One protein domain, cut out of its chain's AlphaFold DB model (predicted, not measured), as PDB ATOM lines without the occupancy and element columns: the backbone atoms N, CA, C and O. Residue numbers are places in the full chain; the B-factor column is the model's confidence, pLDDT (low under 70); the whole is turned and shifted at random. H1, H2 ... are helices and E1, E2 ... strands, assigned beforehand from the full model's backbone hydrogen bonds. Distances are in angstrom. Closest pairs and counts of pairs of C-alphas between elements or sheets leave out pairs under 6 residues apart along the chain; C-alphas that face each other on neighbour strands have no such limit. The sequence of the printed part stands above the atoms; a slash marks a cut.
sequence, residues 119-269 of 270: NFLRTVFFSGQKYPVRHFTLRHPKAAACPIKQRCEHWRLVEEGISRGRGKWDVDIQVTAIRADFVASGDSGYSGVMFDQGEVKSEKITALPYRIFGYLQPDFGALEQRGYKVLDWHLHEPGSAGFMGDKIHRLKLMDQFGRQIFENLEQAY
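This is residues 119 to 269 of the 270 residues of an uncharacterized protein of Gibberella moniliformis (UniProt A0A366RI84). There is little regular structure: long loops and five short helices gather round one strongly twisted antiparallel sheet, E2 E1 E3 E4. Of 151 printed residues, 56 are in named elements, of mixed class. The whole is compact, radius of gyration of the C-alphas 15.8 A, with spans of 45 by 30 by 30 A.

Along the chain come H1, residues 119 to 126, E1, 133 to 140, E2, 156 to 158, E3, 171 to 179, 24.8 A long, H2, 180 to 184, H3, 211 to 216, H4, 221 to 225, E4, 228 to 235, and H5, 248 to 251. C-alpha 119 is at (39.616, -37.655, 37.673), C-alpha 251 at (37.133, -21.703, 36.177).

Between E1 and E3, N 136 and O 175 are within hydrogen-bond range, 2.8 A. H4 stands at the sheet's level, height 3.5 A; H1, H2 and H3 only graze the sheet. H5 is only just not on it, with 4 pairs of C-alphas within 10 A. Every O i to N i+4 pair is within range in H1 to H4; H5 is too short for one.

The printed part has no cut. H2 to H3 is a long link. pLDDT is under 70 in 34 residues, among them 237 to 251.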
ATOM      1  N   ASN A 119      40.175 -36.912  36.539       84.88
ATOM      2  CA  ASN A 119      39.616 -37.655  37.673       84.88
ATOM      3  C   ASN A 119      40.524 -37.670  38.890       84.88
ATOM      4  O   ASN A 119      40.019 -37.575  40.012       84.88
ATOM      5  N   PHE A 120      41.837 -37.790  38.695       87.25
ATOM      6  CA  PHE A 120      42.773 -37.717  39.806       87.25
ATOM      7  C   PHE A 120      42.705 -36.342  40.463       87.25
ATOM      8  O   PHE A 120      42.465 -36.268  41.665       87.25
ATOM      9  N   LEU A 121      42.804 -35.270  39.672       87.31
ATOM     10  CA  LEU A 121      42.711 -33.892  40.162       87.31
ATOM     11  C   LEU A 121      41.394 -33.650  40.911       87.31
ATOM     12  O   LEU A 121      41.410 -33.219  42.060       87.31
ATOM     13  N   ARG A 122      40.254 -34.040  40.325       83.94
ATOM     14  CA  ARG A 122      38.930 -33.969  40.964       83.94
ATOM     15  C   ARG A 122      38.891 -34.728  42.290       83.94
ATOM     16  O   ARG A 122      38.423 -34.200  43.295       83.94
ATOM     17  N   THR A 123      39.395 -35.959  42.314       84.56
ATOM     18  CA  THR A 123      39.414 -36.771  43.537       84.56
ATOM     19  C   THR A 123      40.266 -36.112  44.611       84.56
ATOM     20  O   THR A 123      39.846 -36.021  45.761       84.56
ATOM     21  N   VAL A 124      41.454 -35.637  44.247       84.94
ATOM     22  CA  VAL A 124      42.382 -35.010  45.182       84.94
ATOM     23  C   VAL A 124      41.785 -33.723  45.753       84.94
ATOM     24  O   VAL A 124      41.732 -33.594  46.973       84.94
ATOM     25  N   PHE A 125      41.234 -32.842  44.913       81.62
ATOM     26  CA  PHE A 125      40.641 -31.571  45.348       81.62
ATOM     27  C   PHE A 125      39.408 -31.737  46.246       81.62
ATOM     28  O   PHE A 125      39.203 -30.926  47.146       81.62
ATOM     29  N   PHE A 126      38.597 -32.784  46.045       78.25
ATOM     30  CA  PHE A 126      37.332 -32.969  46.781       78.25
ATOM     31  C   PHE A 126      37.364 -34.041  47.868       78.25
ATOM     32  O   PHE A 126      36.371 -34.255  48.555       78.25
ATOM     33  N   SER A 127      38.507 -34.689  48.081       76.62
ATOM     34  CA  SER A 127      38.675 -35.687  49.148       76.62
ATOM     35  C   SER A 127      39.071 -35.105  50.513       76.62
ATOM     36  O   SER A 127      39.343 -35.861  51.448       76.62
ATOM     37  N   GLY A 128      39.122 -33.776  50.648       70.69
ATOM     38  CA  GLY A 128      39.576 -33.109  51.869       70.69
ATOM     39  C   GLY A 128      41.060 -33.372  52.146       70.69
ATOM     40  O   GLY A 128      41.892 -33.254  51.255       70.69
ATOM     41  N   GLN A 129      41.408 -33.744  53.384       72.81
ATOM     42  CA  GLN A 129      42.802 -33.964  53.813       72.81
ATOM     43  C   GLN A 129      43.333 -35.387  53.553       72.81
ATOM     44  O   GLN A 129      44.324 -35.800  54.153       72.81
ATOM     45  N   LYS A 130      42.680 -36.173  52.685       81.81
ATOM     46  CA  LYS A 130      43.061 -37.576  52.449       81.81
ATOM     47  C   LYS A 130      44.429 -37.728  51.770       81.81
ATOM     48  O   LYS A 130      45.119 -38.715  52.014       81.81
ATOM     49  N   TYR A 131      44.812 -36.781  50.917       85.75
ATOM     50  CA  TYR A 131      46.067 -36.829  50.162       85.75
ATOM     51  C   TYR A 131      47.049 -35.758  50.650       85.75
ATOM     52  O   TYR A 131      46.612 -34.717  51.145       85.75
ATOM     53  N   PRO A 132      48.373 -35.969  50.494       87.88
ATOM     54  CA  PRO A 132      49.406 -35.065  51.000       87.88
ATOM     55  C   PRO A 132      49.578 -33.829  50.099       87.88
ATOM     56  O   PRO A 132      50.647 -33.591  49.526       87.88
ATOM     57  N   VAL A 133      48.499 -33.065  49.947       88.75
ATOM     58  CA  VAL A 133      48.427 -31.820  49.181       88.75
ATOM     59  C   VAL A 133      48.860 -30.652  50.053       88.75
ATOM     60  O   VAL A 133      48.556 -30.597  51.245       88.75
ATOM     61  N   ARG A 134      49.559 -29.694  49.450       88.25
ATOM     62  CA  ARG A 134      49.919 -28.427  50.079       88.25
ATOM     63  C   ARG A 134      49.727 -27.278  49.099       88.25
ATOM     64  O   ARG A 134      49.976 -27.426  47.903       88.25
ATOM     65  N   HIS A 135      49.312 -26.132  49.623       87.69
ATOM     66  CA  HIS A 135      49.210 -24.899  48.855       87.69
ATOM     67  C   HIS A 135      50.445 -24.038  49.086       87.69
ATOM     68  O   HIS A 135      50.947 -23.922  50.201       87.69
ATOM     69  N   PHE A 136      50.917 -23.417  48.017       88.38
ATOM     70  CA  PHE A 136      52.050 -22.514  48.018       88.38
ATOM     71  C   PHE A 136      51.658 -21.220  47.322       88.38
ATOM     72  O   PHE A 136      50.808 -21.207  46.436       88.38
ATOM     73  N   THR A 137      52.311 -20.129  47.700       88.94
ATOM     74  CA  THR A 137      52.278 -18.892  46.919       88.94
ATOM     75  C   THR A 137      53.633 -18.724  46.252       88.94
ATOM     76  O   THR A 137      54.662 -18.686  46.932       88.94
ATOM     77  N   LEU A 138      53.639 -18.638  44.924       91.12
ATOM     78  CA  LEU A 138      54.802 -18.208  44.159       91.12
ATOM     79  C   LEU A 138      54.624 -16.739  43.797       91.12
ATOM     80  O   LEU A 138      53.612 -16.347  43.223       91.12
ATOM     81  N   ARG A 139      55.631 -15.937  44.123       90.31
ATOM     82  CA  ARG A 139      55.663 -14.503  43.867       90.31
ATOM     83  C   ARG A 139      56.728 -14.169  42.847       90.31
ATOM     84  O   ARG A 139      57.877 -14.595  42.974       90.31
ATOM     85  N   HIS A 140      56.365 -13.317  41.905       91.81
ATOM     86  CA  HIS A 140      57.273 -12.656  40.994       91.81
ATOM     87  C   HIS A 140      57.413 -11.169  41.391       91.81
ATOM     88  O   HIS A 140      56.639 -10.321  40.944       91.81
ATOM     89  N   PRO A 141      58.436 -10.803  42.181       89.38
ATOM     90  CA  PRO A 141      58.589  -9.467  42.772       89.38
ATOM     91  C   PRO A 141      59.075  -8.381  41.802       89.38
ATOM     92  O   PRO A 141      59.060  -7.195  42.098       89.38
ATOM     93  N   LYS A 142      59.623  -8.791  40.655       89.00
ATOM     94  CA  LYS A 142      60.185  -7.896  39.638       89.00
ATOM     95  C   LYS A 142      59.301  -7.866  38.397       89.00
ATOM     96  O   LYS A 142      59.800  -7.684  37.293       89.00
ATOM     97  N   ALA A 143      57.997  -8.121  38.541       88.69
ATOM     98  CA  ALA A 143      57.134  -8.319  37.375       88.69
ATOM     99  C   ALA A 143      57.034  -7.052  36.512       88.69
ATOM    100  O   ALA A 143      56.881  -7.168  35.304       88.69
ATOM    101  N   ALA A 144      57.225  -5.864  37.100       86.25
ATOM    102  CA  ALA A 144      57.298  -4.592  36.377       86.25
ATOM    103  C   ALA A 144      58.539  -4.442  35.476       86.25
ATOM    104  O   ALA A 144      58.517  -3.645  34.546       86.25
ATOM    105  N   ALA A 145      59.608  -5.200  35.735       88.19
ATOM    106  CA  ALA A 145      60.859  -5.143  34.975       88.19
ATOM    107  C   ALA A 145      61.081  -6.376  34.083       88.19
ATOM    108  O   ALA A 145      62.018  -6.402  33.291       88.19
ATOM    109  N   CYS A 146      60.251  -7.415  34.216       89.31
ATOM    110  CA  CYS A 146      60.365  -8.631  33.418       89.31
ATOM    111  C   CYS A 146      59.367  -8.608  32.260       89.31
ATOM    112  O   CYS A 146      58.174  -8.472  32.530       89.31
ATOM    113  N   PRO A 147      59.804  -8.797  31.005       88.62
ATOM    114  CA  PRO A 147      58.895  -8.865  29.867       88.62
ATOM    115  C   PRO A 147      57.945 -10.068  29.939       88.62
ATOM    116  O   PRO A 147      58.307 -11.154  30.413       88.62
ATOM    117  N   ILE A 148      56.723  -9.909  29.430       87.38
ATOM    118  CA  ILE A 148      55.829 -11.042  29.161       87.38
ATOM    119  C   ILE A 148      56.456 -11.988  28.130       87.38
ATOM    120  O   ILE A 148      57.349 -11.610  27.376       87.38
ATOM    121  N   LYS A 149      55.977 -13.237  28.083       86.88
ATOM    122  CA  LYS A 149      56.422 -14.289  27.144       86.88
ATOM    123  C   LYS A 149      57.869 -14.767  27.316       86.88
ATOM    124  O   LYS A 149      58.276 -15.697  26.630       86.88
ATOM    125  N   GLN A 150      58.628 -14.195  28.248       87.62
ATOM    126  CA  GLN A 150      60.000 -14.605  28.548       87.62
ATOM    127  C   GLN A 150      60.077 -15.326  29.895       87.62
ATOM    128  O   GLN A 150      59.412 -14.927  30.855       87.62
ATOM    129  N   ARG A 151      60.882 -16.391  29.969       88.75
ATOM    130  CA  ARG A 151      61.236 -17.051  31.236       88.75
ATOM    131  C   ARG A 151      62.191 -16.168  32.039       88.75
ATOM    132  O   ARG A 151      62.960 -15.403  31.464       88.75
ATOM    133  N   CYS A 152      62.149 -16.287  33.359       89.62
ATOM    134  CA  CYS A 152      63.024 -15.546  34.264       89.62
ATOM    135  C   CYS A 152      63.132 -16.244  35.623       89.62
ATOM    136  O   CYS A 152      62.186 -16.889  36.067       89.62
ATOM    137  N   GLU A 153      64.238 -16.018  36.326       90.25
ATOM    138  CA  GLU A 153      64.576 -16.687  37.596       90.25
ATOM    139  C   GLU A 153      64.015 -15.972  38.840       90.25
ATOM    140  O   GLU A 153      64.413 -16.231  39.972       90.25
ATOM    141  N   HIS A 154      63.112 -15.006  38.656       92.75
ATOM    142  CA  HIS A 154      62.619 -14.169  39.752       92.75
ATOM    143  C   HIS A 154      61.428 -14.771  40.508       92.75
ATOM    144  O   HIS A 154      60.990 -14.182  41.497       92.75
ATOM    145  N   TRP A 155      60.898 -15.913  40.064       92.69
ATOM    146  CA  TRP A 155      59.842 -16.631  40.773       92.69
ATOM    147  C   TRP A 155      60.376 -17.201  42.084       92.69
ATOM    148  O   TRP A 155      61.399 -17.879  42.116       92.69
ATOM    149  N   ARG A 156      59.684 -16.918  43.187       90.94
ATOM    150  CA  ARG A 156      60.116 -17.343  44.520       90.94
ATOM    151  C   ARG A 156      58.945 -17.735  45.401       90.94
ATOM    152  O   ARG A 156      57.881 -17.122  45.344       90.94
ATOM    153  N   LEU A 157      59.161 -18.751  46.230       89.81
ATOM    154  CA  LEU A 157      58.190 -19.183  47.230       89.81
ATOM    155  C   LEU A 157      58.057 -18.121  48.316       89.81
ATOM    156  O   LEU A 157      59.053 -17.683  48.892       89.81
ATOM    157  N   VAL A 158      56.822 -17.731  48.604       86.06
ATOM    158  CA  VAL A 158      56.499 -16.919  49.775       86.06
ATOM    159  C   VAL A 158      56.301 -17.874  50.945       86.06
ATOM    160  O   VAL A 158      55.465 -18.775  50.880       86.06
ATOM    161  N   GLU A 159      57.096 -17.718  51.999       70.69
ATOM    162  CA  GLU A 159      56.950 -18.533  53.206       70.69
ATOM    163  C   GLU A 159      55.654 -18.176  53.948       70.69
ATOM    164  O   GLU A 159      55.274 -17.003  54.047       70.69
ATOM    165  N   GLU A 160      54.970 -19.202  54.468       53.28
ATOM    166  CA  GLU A 160      53.771 -19.056  55.296       53.28
ATOM    167  C   GLU A 160      54.097 -18.138  56.490       53.28
ATOM    168  O   GLU A 160      54.899 -18.484  57.352       53.28
ATOM    169  N   GLY A 161      53.516 -16.932  56.510       48.41
ATOM    170  CA  GLY A 161      53.736 -15.922  57.556       48.41
ATOM    171  C   GLY A 161      54.418 -14.624  57.100       48.41
ATOM    172  O   GLY A 161      54.329 -13.622  57.809       48.41
ATOM    173  N   ILE A 162      55.016 -14.577  55.900       48.38
ATOM    174  CA  ILE A 162      55.672 -13.374  55.333       48.38
ATOM    175  C   ILE A 162      54.757 -12.674  54.306       48.38
ATOM    176  O   ILE A 162      55.186 -12.104  53.306       48.38
ATOM    177  N   SER A 163      53.447 -12.672  54.553       47.97
ATOM    178  CA  SER A 163      52.464 -11.956  53.724       47.97
ATOM    179  C   SER A 163      52.556 -10.424  53.844       47.97
ATOM    180  O   SER A 163      51.873  -9.706  53.121       47.97
ATOM    181  N   ARG A 164      53.434  -9.893  54.709       48.97
ATOM    182  CA  ARG A 164      53.514  -8.460  55.057       48.97
ATOM    183  C   ARG A 164      54.227  -7.552  54.043       48.97
ATOM    184  O   ARG A 164      54.392  -6.372  54.325       48.97
ATOM    185  N   GLY A 165      54.633  -8.050  52.876       59.81
ATOM    186  CA  GLY A 165      55.407  -7.258  51.909       59.81
ATOM    187  C   GLY A 165      55.084  -7.552  50.451       59.81
ATOM    188  O   GLY A 165      55.998  -7.845  49.686       59.81
ATOM    189  N   ARG A 166      53.802  -7.551  50.062       72.44
ATOM    190  CA  ARG A 166      53.447  -7.556  48.635       72.44
ATOM    191  C   ARG A 166      53.720  -6.167  48.058       72.44
ATOM    192  O   ARG A 166      53.072  -5.199  48.450       72.44
ATOM    193  N   GLY A 167      54.683  -6.070  47.147       73.00
ATOM    194  CA  GLY A 167      54.907  -4.872  46.349       73.00
ATOM    195  C   GLY A 167      53.723  -4.606  45.419       73.00
ATOM    196  O   GLY A 167      53.049  -5.535  44.977       73.00
ATOM    197  N   LYS A 168      53.480  -3.331  45.090       75.31
ATOM    198  CA  LYS A 168      52.373  -2.898  44.210       75.31
ATOM    199  C   LYS A 168      52.308  -3.685  42.892       75.31
ATOM    200  O   LYS A 168      51.222  -3.949  42.392       75.31
ATOM    201  N   TRP A 169      53.466  -4.071  42.365       82.31
ATOM    202  CA  TRP A 169      53.613  -4.738  41.071       82.31
ATOM    203  C   TRP A 169      54.051  -6.198  41.180       82.31
ATOM    204  O   TRP A 169      54.511  -6.770  40.195       82.31
ATOM    205  N   ASP A 170      53.946  -6.798  42.362       86.44
ATOM    206  CA  ASP A 170      54.246  -8.213  42.536       86.44
ATOM    207  C   ASP A 170      53.123  -9.048  41.916       86.44
ATOM    208  O   ASP A 170      51.947  -8.880  42.253       86.44
ATOM    209  N   VAL A 171      53.480  -9.976  41.031       87.56
ATOM    210  CA  VAL A 171      52.534 -10.979  40.529       87.56
ATOM    211  C   VAL A 171      52.610 -12.196  41.433       87.56
ATOM    212  O   VAL A 171      53.673 -12.803  41.550       87.56
ATOM    213  N   ASP A 172      51.485 -12.560  42.036       88.38
ATOM    214  CA  ASP A 172      51.371 -13.760  42.856       88.38
ATOM    215  C   ASP A 172      50.539 -14.803  42.111       88.38
ATOM    216  O   ASP A 172      49.509 -14.490  41.513       88.38
ATOM    217  N   ILE A 173      50.982 -16.053  42.160       89.19
ATOM    218  CA  ILE A 173      50.180 -17.208  41.776       89.19
ATOM    219  C   ILE A 173      50.057 -18.127  42.981       89.19
ATOM    220  O   ILE A 173      51.020 -18.344  43.725       89.19
ATOM    221  N   GLN A 174      48.867 -18.677  43.173       88.44
ATOM    222  CA  GLN A 174      48.666 -19.742  44.137       88.44
ATOM    223  C   GLN A 174      48.821 -21.070  43.409       88.44
ATOM    224  O   GLN A 174      48.278 -21.256  42.322       88.44
ATOM    225  N   VAL A 175      49.588 -21.974  44.004       90.38
ATOM    226  CA  VAL A 175      49.903 -23.284  43.444       90.38
ATOM    227  C   VAL A 175      49.466 -24.350  44.426       90.38
ATOM    228  O   VAL A 175      49.856 -24.324  45.594       90.38
ATOM    229  N   THR A 176      48.694 -25.312  43.954       89.94
ATOM    230  CA  THR A 176      48.399 -26.535  44.691       89.94
ATOM    231  C   THR A 176      49.356 -27.613  44.211       89.94
ATOM    232  O   THR A 176      49.491 -27.869  43.012       89.94
ATOM    233  N   ALA A 177      50.044 -28.257  45.145       92.44
ATOM    234  CA  ALA A 177      51.036 -29.267  44.825       92.44
ATOM    235  C   ALA A 177      50.901 -30.491  45.733       92.44
ATOM    236  O   ALA A 177      50.432 -30.403  46.865       92.44
ATOM    237  N   ILE A 178      51.342 -31.640  45.235       92.06
ATOM    238  CA  ILE A 178      51.356 -32.914  45.954       92.06
ATOM    239  C   ILE A 178      52.793 -33.386  46.150       92.06
ATOM    240  O   ILE A 178      53.668 -33.057  45.347       92.06
ATOM    241  N   ARG A 179      53.069 -34.144  47.214       91.88
ATOM    242  CA  ARG A 179      54.418 -34.690  47.421       91.88
ATOM    243  C   ARG A 179      54.826 -35.607  46.261       91.88
ATOM    244  O   ARG A 179      54.046 -36.433  45.795       91.88
ATOM    245  N   ALA A 180      56.058 -35.457  45.787       91.00
ATOM    246  CA  ALA A 180      56.571 -36.201  44.641       91.00
ATOM    247  C   ALA A 180      56.735 -37.701  44.937       91.00
ATOM    248  O   ALA A 180      56.547 -38.521  44.041       91.00
ATOM    249  N   ASP A 181      57.041 -38.071  46.184       89.44
ATOM    250  CA  ASP A 181      57.151 -39.471  46.611       89.44
ATOM    251  C   ASP A 181      55.804 -40.200  46.551       89.44
ATOM    252  O   ASP A 181      55.753 -41.338  46.095       89.44
ATOM    253  N   PHE A 182      54.708 -39.522  46.900       88.56
ATOM    254  CA  PHE A 182      53.351 -40.036  46.722       88.56
ATOM    255  C   PHE A 182      53.079 -40.401  45.255       88.56
ATOM    256  O   PHE A 182      52.594 -41.490  44.967       88.56
ATOM    257  N   VAL A 183      53.446 -39.513  44.327       85.19
ATOM    258  CA  VAL A 183      53.253 -39.707  42.879       85.19
ATOM    259  C   VAL A 183      54.138 -40.829  42.325       85.19
ATOM    260  O   VAL A 183      53.733 -41.546  41.412       85.19
ATOM    261  N   ALA A 184      55.351 -40.983  42.858       81.56
ATOM    262  CA  ALA A 184      56.277 -42.038  42.456       81.56
ATOM    263  C   ALA A 184      55.914 -43.410  43.050       81.56
ATOM    264  O   ALA A 184      56.267 -44.442  42.477       81.56
ATOM    265  N   SER A 185      55.226 -43.435  44.194       68.31
ATOM    266  CA  SER A 185      54.855 -44.668  44.880       68.31
ATOM    267  C   SER A 185      53.690 -45.374  44.178       68.31
ATOM    268  O   SER A 185      52.599 -44.826  44.033       68.31
ATOM    269  N   GLY A 186      53.903 -46.631  43.779       59.72
ATOM    270  CA  GLY A 186      52.834 -47.498  43.261       59.72
ATOM    271  C   GLY A 186      51.740 -47.817  44.292       59.72
ATOM    272  O   GLY A 186      50.659 -48.241  43.908       59.72
ATOM    273  N   ASP A 187      52.007 -47.546  45.575       60.22
ATOM    274  CA  ASP A 187      51.120 -47.758  46.729       60.22
ATOM    275  C   ASP A 187      50.533 -46.446  47.282       60.22
ATOM    276  O   ASP A 187      50.199 -46.326  48.458       60.22
ATOM    277  N   SER A 188      50.362 -45.438  46.424       67.25
ATOM    278  CA  SER A 188      49.793 -44.124  46.776       67.25
ATOM    279  C   SER A 188      48.385 -44.162  47.413       67.25
ATOM    280  O   SER A 188      47.832 -43.128  47.779       67.25
ATOM    281  N   GLY A 189      47.744 -45.331  47.525       73.44
ATOM    282  CA  GLY A 189      46.384 -45.475  48.049       73.44
ATOM    283  C   GLY A 189      45.303 -44.881  47.136       73.44
ATOM    284  O   GLY A 189      44.120 -44.902  47.490       73.44
ATOM    285  N   TYR A 190      45.683 -44.364  45.963       82.88
ATOM    286  CA  TYR A 190      44.768 -43.980  44.898       82.88
ATOM    287  C   TYR A 190      44.524 -45.179  43.977       82.88
ATOM    288  O   TYR A 190      45.451 -45.712  43.376       82.88
ATOM    289  N   SER A 191      43.266 -45.603  43.863       78.69
ATOM    290  CA  SER A 191      42.868 -46.779  43.079       78.69
ATOM    291  C   SER A 191      42.559 -46.482  41.605       78.69
ATOM    292  O   SER A 191      42.204 -47.398  40.865       78.69
ATOM    293  N   GLY A 192      42.640 -45.217  41.177       81.75
ATOM    294  CA  GLY A 192      42.338 -44.791  39.809       81.75
ATOM    295  C   GLY A 192      43.577 -44.570  38.935       81.75
ATOM    296  O   GLY A 192      44.716 -44.784  39.347       81.75
ATOM    297  N   VAL A 193      43.352 -44.073  37.717       84.94
ATOM    298  CA  VAL A 193      44.425 -43.680  36.792       84.94
ATOM    299  C   VAL A 193      44.911 -42.273  37.140       84.94
ATOM    300  O   VAL A 193      44.145 -41.321  37.038       84.94
ATOM    301  N   MET A 194      46.175 -42.130  37.547       86.81
ATOM    302  CA  MET A 194      46.749 -40.848  37.998       86.81
ATOM    303  C   MET A 194      47.121 -39.892  36.852       86.81
ATOM    304  O   MET A 194      47.083 -38.676  37.023       86.81
ATOM    305  N   PHE A 195      47.497 -40.433  35.690       87.06
ATOM    306  CA  PHE A 195      47.994 -39.661  34.547       87.06
ATOM    307  C   PHE A 195      47.117 -39.852  33.311       87.06
ATOM    308  O   PHE A 195      46.622 -40.948  33.050       87.06
ATOM    309  N   ASP A 196      46.994 -38.806  32.505       81.94
ATOM    310  CA  ASP A 196      46.127 -38.746  31.320       81.94
ATOM    311  C   ASP A 196      46.412 -39.812  30.238       81.94
ATOM    312  O   ASP A 196      45.531 -40.171  29.452       81.94
ATOM    313  N   GLN A 197      47.626 -40.361  30.194       77.44
ATOM    314  CA  GLN A 197      48.035 -41.393  29.236       77.44
ATOM    315  C   GLN A 197      47.163 -42.656  29.319       77.44
ATOM    316  O   GLN A 197      46.884 -43.261  28.284       77.44
ATOM    317  N   GLY A 198      46.702 -43.017  30.523       68.94
ATOM    318  CA  GLY A 198      45.877 -44.204  30.771       68.94
ATOM    319  C   GLY A 198      44.367 -43.950  30.809       68.94
ATOM    320  O   GLY A 198      43.609 -44.886  31.048       68.94
ATOM    321  N   GLU A 199      43.916 -42.708  30.621       73.25
ATOM    322  CA  GLU A 199      42.500 -42.346  30.739       73.25
ATOM    323  C   GLU A 199      41.728 -42.405  29.415       73.25
ATOM    324  O   GLU A 199      42.277 -42.241  28.319       73.25
ATOM    325  N   VAL A 200      40.406 -42.582  29.530       77.56
ATOM    326  CA  VAL A 200      39.481 -42.424  28.403       77.56
ATOM    327  C   VAL A 200      39.510 -40.981  27.894       77.56
ATOM    328  O   VAL A 200      39.716 -40.036  28.651       77.56
ATOM    329  N   LYS A 201      39.301 -40.795  26.587       74.50
ATOM    330  CA  LYS A 201      39.499 -39.502  25.910       74.50
ATOM    331  C   LYS A 201      38.695 -38.342  26.525       74.50
ATOM    332  O   LYS A 201      39.179 -37.220  26.473       74.50
ATOM    333  N   SER A 202      37.518 -38.605  27.101       71.00
ATOM    334  CA  SER A 202      36.679 -37.593  27.767       71.00
ATOM    335  C   SER A 202      37.301 -37.011  29.038       71.00
ATOM    336  O   SER A 202      36.996 -35.880  29.400       71.00
ATOM    337  N   GLU A 203      38.192 -37.757  29.689       72.25
ATOM    338  CA  GLU A 203      38.804 -37.375  30.966       72.25
ATOM    339  C   GLU A 203      40.186 -36.727  30.781       72.25
ATOM    340  O   GLU A 203      40.744 -36.137  31.705       72.25
ATOM    341  N   LYS A 204      40.721 -36.745  29.554       76.31
ATOM    342  CA  LYS A 204      41.986 -36.078  29.234       76.31
ATOM    343  C   LYS A 204      41.823 -34.560  29.249       76.31
ATOM    344  O   LYS A 204      40.827 -34.005  28.779       76.31
ATOM    345  N   ILE A 205      42.856 -33.864  29.716       77.56
ATOM    346  CA  ILE A 205      42.987 -32.416  29.531       77.56
ATOM    347  C   ILE A 205      43.448 -32.180  28.087       77.56
ATOM    348  O   ILE A 205      44.637 -32.203  27.786       77.56
ATOM    349  N   THR A 206      42.494 -32.026  27.167       69.50
ATOM    350  CA  THR A 206      42.768 -31.855  25.727       69.50
ATOM    351  C   THR A 206      42.864 -30.394  25.286       69.50
ATOM    352  O   THR A 206      43.049 -30.130  24.099       69.50
ATOM    353  N   ALA A 207      42.702 -29.450  26.214       75.81
ATOM    354  CA  ALA A 207      42.682 -28.023  25.926       75.81
ATOM    355  C   ALA A 207      44.088 -27.456  25.670       75.81
ATOM    356  O   ALA A 207      45.099 -27.977  26.146       75.81
ATOM    357  N   LEU A 208      44.135 -26.358  24.915       84.19
ATOM    358  CA  LEU A 208      45.352 -25.584  24.685       84.19
ATOM    359  C   LEU A 208      45.727 -24.787  25.941       84.19
ATOM    360  O   LEU A 208      44.843 -24.456  26.738       84.19
ATOM    361  N   PRO A 209      47.019 -24.470  26.136       86.56
ATOM    362  CA  PRO A 209      47.422 -23.608  27.232       86.56
ATOM    363  C   PRO A 209      46.804 -22.220  27.074       86.56
ATOM    364  O   PRO A 209      46.675 -21.685  25.966       86.56
ATOM    365  N   TYR A 210      46.447 -21.622  28.200       86.88
ATOM    366  CA  TYR A 210      45.915 -20.272  28.242       86.88
ATOM    367  C   TYR A 210      47.014 -19.233  28.074       86.88
ATOM    368  O   TYR A 210      48.167 -19.412  28.484       86.88
ATOM    369  N   ARG A 211      46.638 -18.106  27.473       86.44
ATOM    370  CA  ARG A 211      47.539 -16.999  27.149       86.44
ATOM    371  C   ARG A 211      48.308 -16.498  28.370       86.44
ATOM    372  O   ARG A 211      49.499 -16.212  28.260       86.44
ATOM    373  N   ILE A 212      47.673 -16.479  29.541       87.25
ATOM    374  CA  ILE A 212      48.272 -16.082  30.817       87.25
ATOM    375  C   ILE A 212      49.479 -16.946  31.189       87.25
ATOM    376  O   ILE A 212      50.496 -16.405  31.621       87.25
ATOM    377  N   PHE A 213      49.424 -18.259  30.952       90.19
ATOM    378  CA  PHE A 213      50.564 -19.150  31.171       90.19
ATOM    379  C   PHE A 213      51.722 -18.773  30.250       90.19
ATOM    380  O   PHE A 213      52.855 -18.604  30.699       90.19
ATOM    381  N   GLY A 214      51.417 -18.556  28.966       87.75
ATOM    382  CA  GLY A 214      52.389 -18.109  27.975       87.75
ATOM    383  C   GLY A 214      53.024 -16.767  28.335       87.75
ATOM    384  O   GLY A 214      54.227 -16.600  28.161       87.75
ATOM    385  N   TYR A 215      52.249 -15.824  28.869       88.75
ATOM    386  CA  TYR A 215      52.713 -14.494  29.256       88.75
ATOM    387  C   TYR A 215      53.563 -14.505  30.528       88.75
ATOM    388  O   TYR A 215      54.611 -13.848  30.580       88.75
ATOM    389  N   LEU A 216      53.139 -15.263  31.537       91.06
ATOM    390  CA  LEU A 216      53.830 -15.349  32.816       91.06
ATOM    391  C   LEU A 216      55.071 -16.227  32.748       91.06
ATOM    392  O   LEU A 216      56.072 -15.841  33.346       91.06
ATOM    393  N   GLN A 217      55.041 -17.332  31.998       90.94
ATOM    394  CA  GLN A 217      56.081 -18.365  32.040       90.94
ATOM    395  C   GLN A 217      56.440 -18.705  33.502       90.94
ATOM    396  O   GLN A 217      57.566 -18.417  33.929       90.94
ATOM    397  N   PRO A 218      55.475 -19.196  34.308       90.69
ATOM    398  CA  PRO A 218      55.728 -19.490  35.711       90.69
ATOM    399  C   PRO A 218      56.813 -20.558  35.845       90.69
ATOM    400  O   PRO A 218      56.800 -21.563  35.134       90.69
ATOM    401  N   ASP A 219      57.758 -20.323  36.753       91.69
ATOM    402  CA  ASP A 219      58.795 -21.290  37.096       91.69
ATOM    403  C   ASP A 219      58.427 -22.002  38.400       91.69
ATOM    404  O   ASP A 219      58.376 -21.401  39.478       91.69
ATOM    405  N   PHE A 220      58.158 -23.301  38.285       92.00
ATOM    406  CA  PHE A 220      57.800 -24.168  39.403       92.00
ATOM    407  C   PHE A 220      59.005 -24.903  40.008       92.00
ATOM    408  O   PHE A 220      58.828 -25.674  40.951       92.00
ATOM    409  N   GLY A 221      60.232 -24.665  39.528       89.94
ATOM    410  CA  GLY A 221      61.431 -25.393  39.947       89.94
ATOM    411  C   GLY A 221      61.688 -25.347  41.457       89.94
ATOM    412  O   GLY A 221      62.096 -26.344  42.049       89.94
ATOM    413  N   ALA A 222      61.350 -24.237  42.122       89.12
ATOM    414  CA  ALA A 222      61.457 -24.118  43.578       89.12
ATOM    415  C   ALA A 222      60.560 -25.118  44.344       89.12
ATOM    416  O   ALA A 222      60.914 -25.556  45.439       89.12
ATOM    417  N   LEU A 223      59.406 -25.496  43.783       91.19
ATOM    418  CA  LEU A 223      58.528 -26.528  44.348       91.19
ATOM    419  C   LEU A 223      59.099 -27.924  44.108       91.19
ATOM    420  O   LEU A 223      59.102 -28.755  45.017       91.19
ATOM    421  N   GLU A 224      59.626 -28.166  42.907       91.12
ATOM    422  CA  GLU A 224      60.227 -29.452  42.548       91.12
ATOM    423  C   GLU A 224      61.449 -29.765  43.415       91.12
ATOM    424  O   GLU A 224      61.570 -30.875  43.934       91.12
ATOM    425  N   GLN A 225      62.300 -28.766  43.667       91.25
ATOM    426  CA  GLN A 225      63.444 -28.870  44.580       91.25
ATOM    427  C   GLN A 225      63.026 -29.201  46.020       91.25
ATOM    428  O   GLN A 225      63.775 -29.845  46.749       91.25
ATOM    429  N   ARG A 226      61.818 -28.797  46.432       91.81
ATOM    430  CA  ARG A 226      61.230 -29.150  47.735       91.81
ATOM    431  C   ARG A 226      60.514 -30.505  47.730       91.81
ATOM    432  O   ARG A 226      59.910 -30.871  48.736       91.81
ATOM    433  N   GLY A 227      60.576 -31.255  46.629       93.25
ATOM    434  CA  GLY A 227      59.977 -32.581  46.513       93.25
ATOM    435  C   GLY A 227      58.471 -32.555  46.267       93.25
ATOM    436  O   GLY A 227      57.769 -33.451  46.736       93.25
ATOM    437  N   TYR A 228      57.964 -31.549  45.550       93.62
ATOM    438  CA  TYR A 228      56.551 -31.437  45.182       93.62
ATOM    439  C   TYR A 228      56.339 -31.482  43.664       93.62
ATOM    440  O   TYR A 228      57.210 -31.104  42.884       93.62
ATOM    441  N   LYS A 229      55.152 -31.930  43.247       93.19
ATOM    442  CA  LYS A 229      54.651 -31.861  41.871       93.19
ATOM    443  C   LYS A 229      53.402 -30.993  41.813       93.19
ATOM    444  O   LYS A 229      52.538 -31.099  42.681       93.19
ATOM    445  N   VAL A 230      53.337 -30.122  40.811       93.19
ATOM    446  CA  VAL A 230      52.249 -29.150  40.650       93.19
ATOM    447  C   VAL A 230      51.004 -29.857  40.130       93.19
ATOM    448  O   VAL A 230      51.052 -30.515  39.096       93.19
ATOM    449  N   LEU A 231      49.897 -29.724  40.857       91.19
ATOM    450  CA  LEU A 231      48.587 -30.210  40.426       91.19
ATOM    451  C   LEU A 231      47.872 -29.134  39.614       91.19
ATOM    452  O   LEU A 231      47.468 -29.372  38.478       91.19
ATOM    453  N   ASP A 232      47.771 -27.945  40.202       91.31
ATOM    454  CA  ASP A 232      47.157 -26.774  39.598       91.31
ATOM    455  C   ASP A 232      47.814 -25.486  40.086       91.31
ATOM    456  O   ASP A 232      48.518 -25.450  41.100       91.31
ATOM    457  N   TRP A 233      47.549 -24.416  39.355       91.12
ATOM    458  CA  TRP A 233      47.813 -23.059  39.782       91.12
ATOM    459  C   TRP A 233      46.750 -22.107  39.232       91.12
ATOM    460  O   TRP A 233      46.061 -22.392  38.249       91.12
ATOM    461  N   HIS A 234      46.644 -20.939  39.857       87.06
ATOM    462  CA  HIS A 234      45.862 -19.822  39.342       87.06
ATOM    463  C   HIS A 234      46.510 -18.485  39.711       87.06
ATOM    464  O   HIS A 234      47.288 -18.381  40.665       87.06
ATOM    465  N   LEU A 235      46.188 -17.450  38.934       85.12
ATOM    466  CA  LEU A 235      46.622 -16.082  39.200       85.12
ATOM    467  C   LEU A 235      45.893 -15.523  40.429       85.12
ATOM    468  O   LEU A 235      44.668 -15.596  40.504       85.12
ATOM    469  N   HIS A 236      46.638 -14.944  41.370       78.12
ATOM    470  CA  HIS A 236      46.059 -14.259  42.519       78.12
ATOM    471  C   HIS A 236      45.693 -12.817  42.137       78.12
ATOM    472  O   HIS A 236      46.571 -11.984  41.899       78.12
ATOM    473  N   GLU A 237      44.393 -12.524  42.063       67.31
ATOM    474  CA  GLU A 237      43.886 -11.196  41.702       67.31
ATOM    475  C   GLU A 237      43.759 -10.300  42.949       67.31
ATOM    476  O   GLU A 237      43.147 -10.720  43.941       67.31
ATOM    477  N   PRO A 238      44.318  -9.073  42.932       53.97
ATOM    478  CA  PRO A 238      44.157  -8.115  44.024       53.97
ATOM    479  C   PRO A 238      42.670  -7.827  44.271       53.97
ATOM    480  O   PRO A 238      41.939  -7.536  43.335       53.97
ATOM    481  N   GLY A 239      42.212  -7.908  45.522       51.56
ATOM    482  CA  GLY A 239      40.812  -7.634  45.881       51.56
ATOM    483  C   GLY A 239      39.867  -8.838  45.798       51.56
ATOM    484  O   GLY A 239      38.749  -8.757  46.305       51.56
ATOM    485  N   SER A 240      40.316  -9.984  45.270       51.38
ATOM    486  CA  SER A 240      39.575 -11.237  45.441       51.38
ATOM    487  C   SER A 240      39.589 -11.640  46.922       51.38
ATOM    488  O   SER A 240      40.644 -11.704  47.561       51.38
ATOM    489  N   ALA A 241      38.405 -11.833  47.511       38.62
ATOM    490  CA  ALA A 241      38.211 -12.133  48.929       38.62
ATOM    491  C   ALA A 241      38.664 -13.563  49.277       38.62
ATOM    492  O   ALA A 241      37.861 -14.401  49.674       38.62
ATOM    493  N   GLY A 242      39.957 -13.852  49.126       44.31
ATOM    494  CA  GLY A 242      40.550 -15.151  49.422       44.31
ATOM    495  C   GLY A 242      39.857 -16.333  48.731       44.31
ATOM    496  O   GLY A 242      38.985 -16.197  47.879       44.31
ATOM    497  N   PHE A 243      40.239 -17.536  49.148       40.12
ATOM    498  CA  PHE A 243      39.765 -18.807  48.588       40.12
ATOM    499  C   PHE A 243      38.247 -19.048  48.742       40.12
ATOM    500  O   PHE A 243      37.745 -20.039  48.237       40.12
ATOM    501  N   MET A 244      37.515 -18.166  49.437       42.25
ATOM    502  CA  MET A 244      36.099 -18.340  49.802       42.25
ATOM    503  C   MET A 244      35.121 -17.943  48.679       42.25
ATOM    504  O   MET A 244      33.914 -18.154  48.798       42.25
ATOM    505  N   GLY A 245      35.616 -17.394  47.562       43.47
ATOM    506  CA  GLY A 245      34.853 -17.200  46.325       43.47
ATOM    507  C   GLY A 245      34.774 -18.482  45.485       43.47
ATOM    508  O   GLY A 245      35.218 -18.497  44.339       43.47
ATOM    509  N   ASP A 246      34.235 -19.564  46.050       48.06
ATOM    510  CA  ASP A 246      34.438 -20.969  45.634       48.06
ATOM    511  C   ASP A 246      34.148 -21.334  44.166       48.06
ATOM    512  O   ASP A 246      34.527 -22.416  43.712       48.06
ATOM    513  N   LYS A 247      33.463 -20.477  43.405       45.59
ATOM    514  CA  LYS A 247      32.979 -20.802  42.056       45.59
ATOM    515  C   LYS A 247      33.804 -20.150  40.940       45.59
ATOM    516  O   LYS A 247      34.193 -20.828  39.994       45.59
ATOM    517  N   ILE A 248      34.154 -18.873  41.061       48.16
ATOM    518  CA  ILE A 248      34.858 -18.154  39.981       48.16
ATOM    519  C   ILE A 248      36.330 -18.586  39.897       48.16
ATOM    520  O   ILE A 248      36.863 -18.752  38.801       48.16
ATOM    521  N   HIS A 249      36.969 -18.882  41.034       55.44
ATOM    522  CA  HIS A 249      38.362 -19.342  41.057       55.44
ATOM    523  C   HIS A 249      38.558 -20.701  40.370       55.44
ATOM    524  O   HIS A 249      39.599 -20.927  39.759       55.44
ATOM    525  N   ARG A 250      37.545 -21.583  40.392       54.97
ATOM    526  CA  ARG A 250      37.620 -22.924  39.781       54.97
ATOM    527  C   ARG A 250      37.699 -22.898  38.259       54.97
ATOM    528  O   ARG A 250      38.367 -23.746  37.679       54.97
ATOM    529  N   LEU A 251      37.069 -21.905  37.628       58.91
ATOM    530  CA  LEU A 251      37.133 -21.703  36.177       58.91
ATOM    531  C   LEU A 251      38.516 -21.207  35.720       58.91
ATOM    532  O   LEU A 251      38.860 -21.360  34.550       58.91
ATOM    533  N   LYS A 252      39.326 -20.664  36.641       74.44
ATOM    534  CA  LYS A 252      40.690 -20.175  36.391       74.44
ATOM    535  C   LYS A 252      41.781 -21.176  36.812       74.44
ATOM    536  O   LYS A 252      42.958 -20.829  36.760       74.44
ATOM    537  N   LEU A 253      41.423 -22.395  37.234       83.62
ATOM    538  CA  LEU A 253      42.397 -23.426  37.607       83.62
ATOM    539  C   LEU A 253      43.050 -24.024  36.362       83.62
ATOM    540  O   LEU A 253      42.382 -24.601  35.495       83.62
ATOM    541  N   MET A 254      44.371 -23.909  36.306       89.12
ATOM    542  CA  MET A 254      45.193 -24.421  35.222       89.12
ATOM    543  C   MET A 254      46.147 -25.479  35.748       89.12
ATOM    544  O   MET A 254      46.665 -25.353  36.854       89.12
ATOM    545  N   ASP A 255      46.421 -26.506  34.955       90.62
ATOM    546  CA  ASP A 255      47.462 -27.471  35.288       90.62
ATOM    547  C   ASP A 255      48.873 -26.863  35.152       90.62
ATOM    548  O   ASP A 255      49.062 -25.708  34.750       90.62
ATOM    549  N   GLN A 256      49.898 -27.662  35.451       89.88
ATOM    550  CA  GLN A 256      51.309 -27.266  35.340       89.88
ATOM    551  C   GLN A 256      51.745 -26.818  33.926       89.88
ATOM    552  O   GLN A 256      52.822 -26.243  33.775       89.88
ATOM    553  N   PHE A 257      50.922 -27.058  32.902       90.12
ATOM    554  CA  PHE A 257      51.149 -26.656  31.513       90.12
ATOM    555  C   PHE A 257      50.259 -25.485  31.079       90.12
ATOM    556  O   PHE A 257      50.269 -25.111  29.908       90.12
ATOM    557  N   GLY A 258      49.485 -24.901  31.998       88.69
ATOM    558  CA  GLY A 258      48.610 -23.770  31.709       88.69
ATOM    559  C   GLY A 258      47.288 -24.149  31.052       88.69
ATOM    560  O   GLY A 258      46.616 -23.267  30.522       88.69
ATOM    561  N   ARG A 259      46.920 -25.433  31.029       88.50
ATOM    562  CA  ARG A 259      45.678 -25.911  30.412       88.50
ATOM    563  C   ARG A 259      44.562 -25.888  31.447       88.50
ATOM    564  O   ARG A 259      44.773 -26.298  32.587       88.50
ATOM    565  N   GLN A 260      43.377 -25.434  31.053       85.62
ATOM    566  CA  GLN A 260      42.226 -25.401  31.951       85.62
ATOM    567  C   GLN A 260      41.824 -26.817  32.382       85.62
ATOM    568  O   GLN A 260      41.712 -27.724  31.553       85.62
ATOM    569  N   ILE A 261      41.597 -27.001  33.683       83.56
ATOM    570  CA  ILE A 261      41.258 -28.314  34.248       83.56
ATOM    571  C   ILE A 261      39.755 -28.608  34.100       83.56
ATOM    572  O   ILE A 261      39.385 -29.713  33.693       83.56
ATOM    573  N   PHE A 262      38.896 -27.622  34.386       77.25
ATOM    574  CA  PHE A 262      37.432 -27.742  34.338       77.25
ATOM    575  C   PHE A 262      36.832 -26.684  33.407       77.25
ATOM    576  O   PHE A 262      37.124 -25.503  33.563       77.25
ATOM    577  N   GLU A 263      35.979 -27.098  32.467       66.50
ATOM    578  CA  GLU A 263      35.371 -26.192  31.476       66.50
ATOM    579  C   GLU A 263      34.151 -25.454  32.045       66.50
ATOM    580  O   GLU A 263      33.803 -24.367  31.591       66.50
ATOM    581  N   ASN A 264      33.489 -26.030  33.054       63.56
ATOM    582  CA  ASN A 264      32.367 -25.409  33.748       63.56
ATOM    583  C   ASN A 264      32.295 -25.831  35.230       63.56
ATOM    584  O   ASN A 264      32.962 -26.762  35.685       63.56
ATOM    585  N   LEU A 265      31.458 -25.122  35.993       54.53
ATOM    586  CA  LEU A 265      31.252 -25.367  37.425       54.53
ATOM    587  C   LEU A 265      30.673 -26.752  37.737       54.53
ATOM    588  O   LEU A 265      30.978 -27.308  38.789       54.53
ATOM    589  N   GLU A 266      29.865 -27.302  36.834       53.66
ATOM    590  CA  GLU A 266      29.213 -28.609  36.985       53.66
ATOM    591  C   GLU A 266      30.219 -29.763  36.843       53.66
ATOM    592  O   GLU A 266      30.147 -30.750  37.563       53.66
ATOM    593  N   GLN A 267      31.239 -29.628  35.993       56.44
ATOM    594  CA  GLN A 267      32.346 -30.588  35.923       56.44
ATOM    595  C   GLN A 267      33.223 -30.553  37.187       56.44
ATOM    596  O   GLN A 267      33.843 -31.560  37.542       56.44
ATOM    597  N   ALA A 268      33.264 -29.408  37.877       54.09
ATOM    598  CA  ALA A 268      34.001 -29.227  39.125       54.09
ATOM    599  C   ALA A 268      33.236 -29.713  40.375       54.09
ATOM    600  O   ALA A 268      33.842 -29.803  41.440       54.09
ATOM    601  N   TYR A 269      31.940 -30.019  40.277       50.69
ATOM    602  CA  TYR A 269      31.118 -30.547  41.370       50.69
ATOM    603  C   TYR A 269      30.111 -31.567  40.806       50.69
ATOM    604  O   TYR A 269      29.117 -31.135  40.224       50.69
TER     605      TYR A 269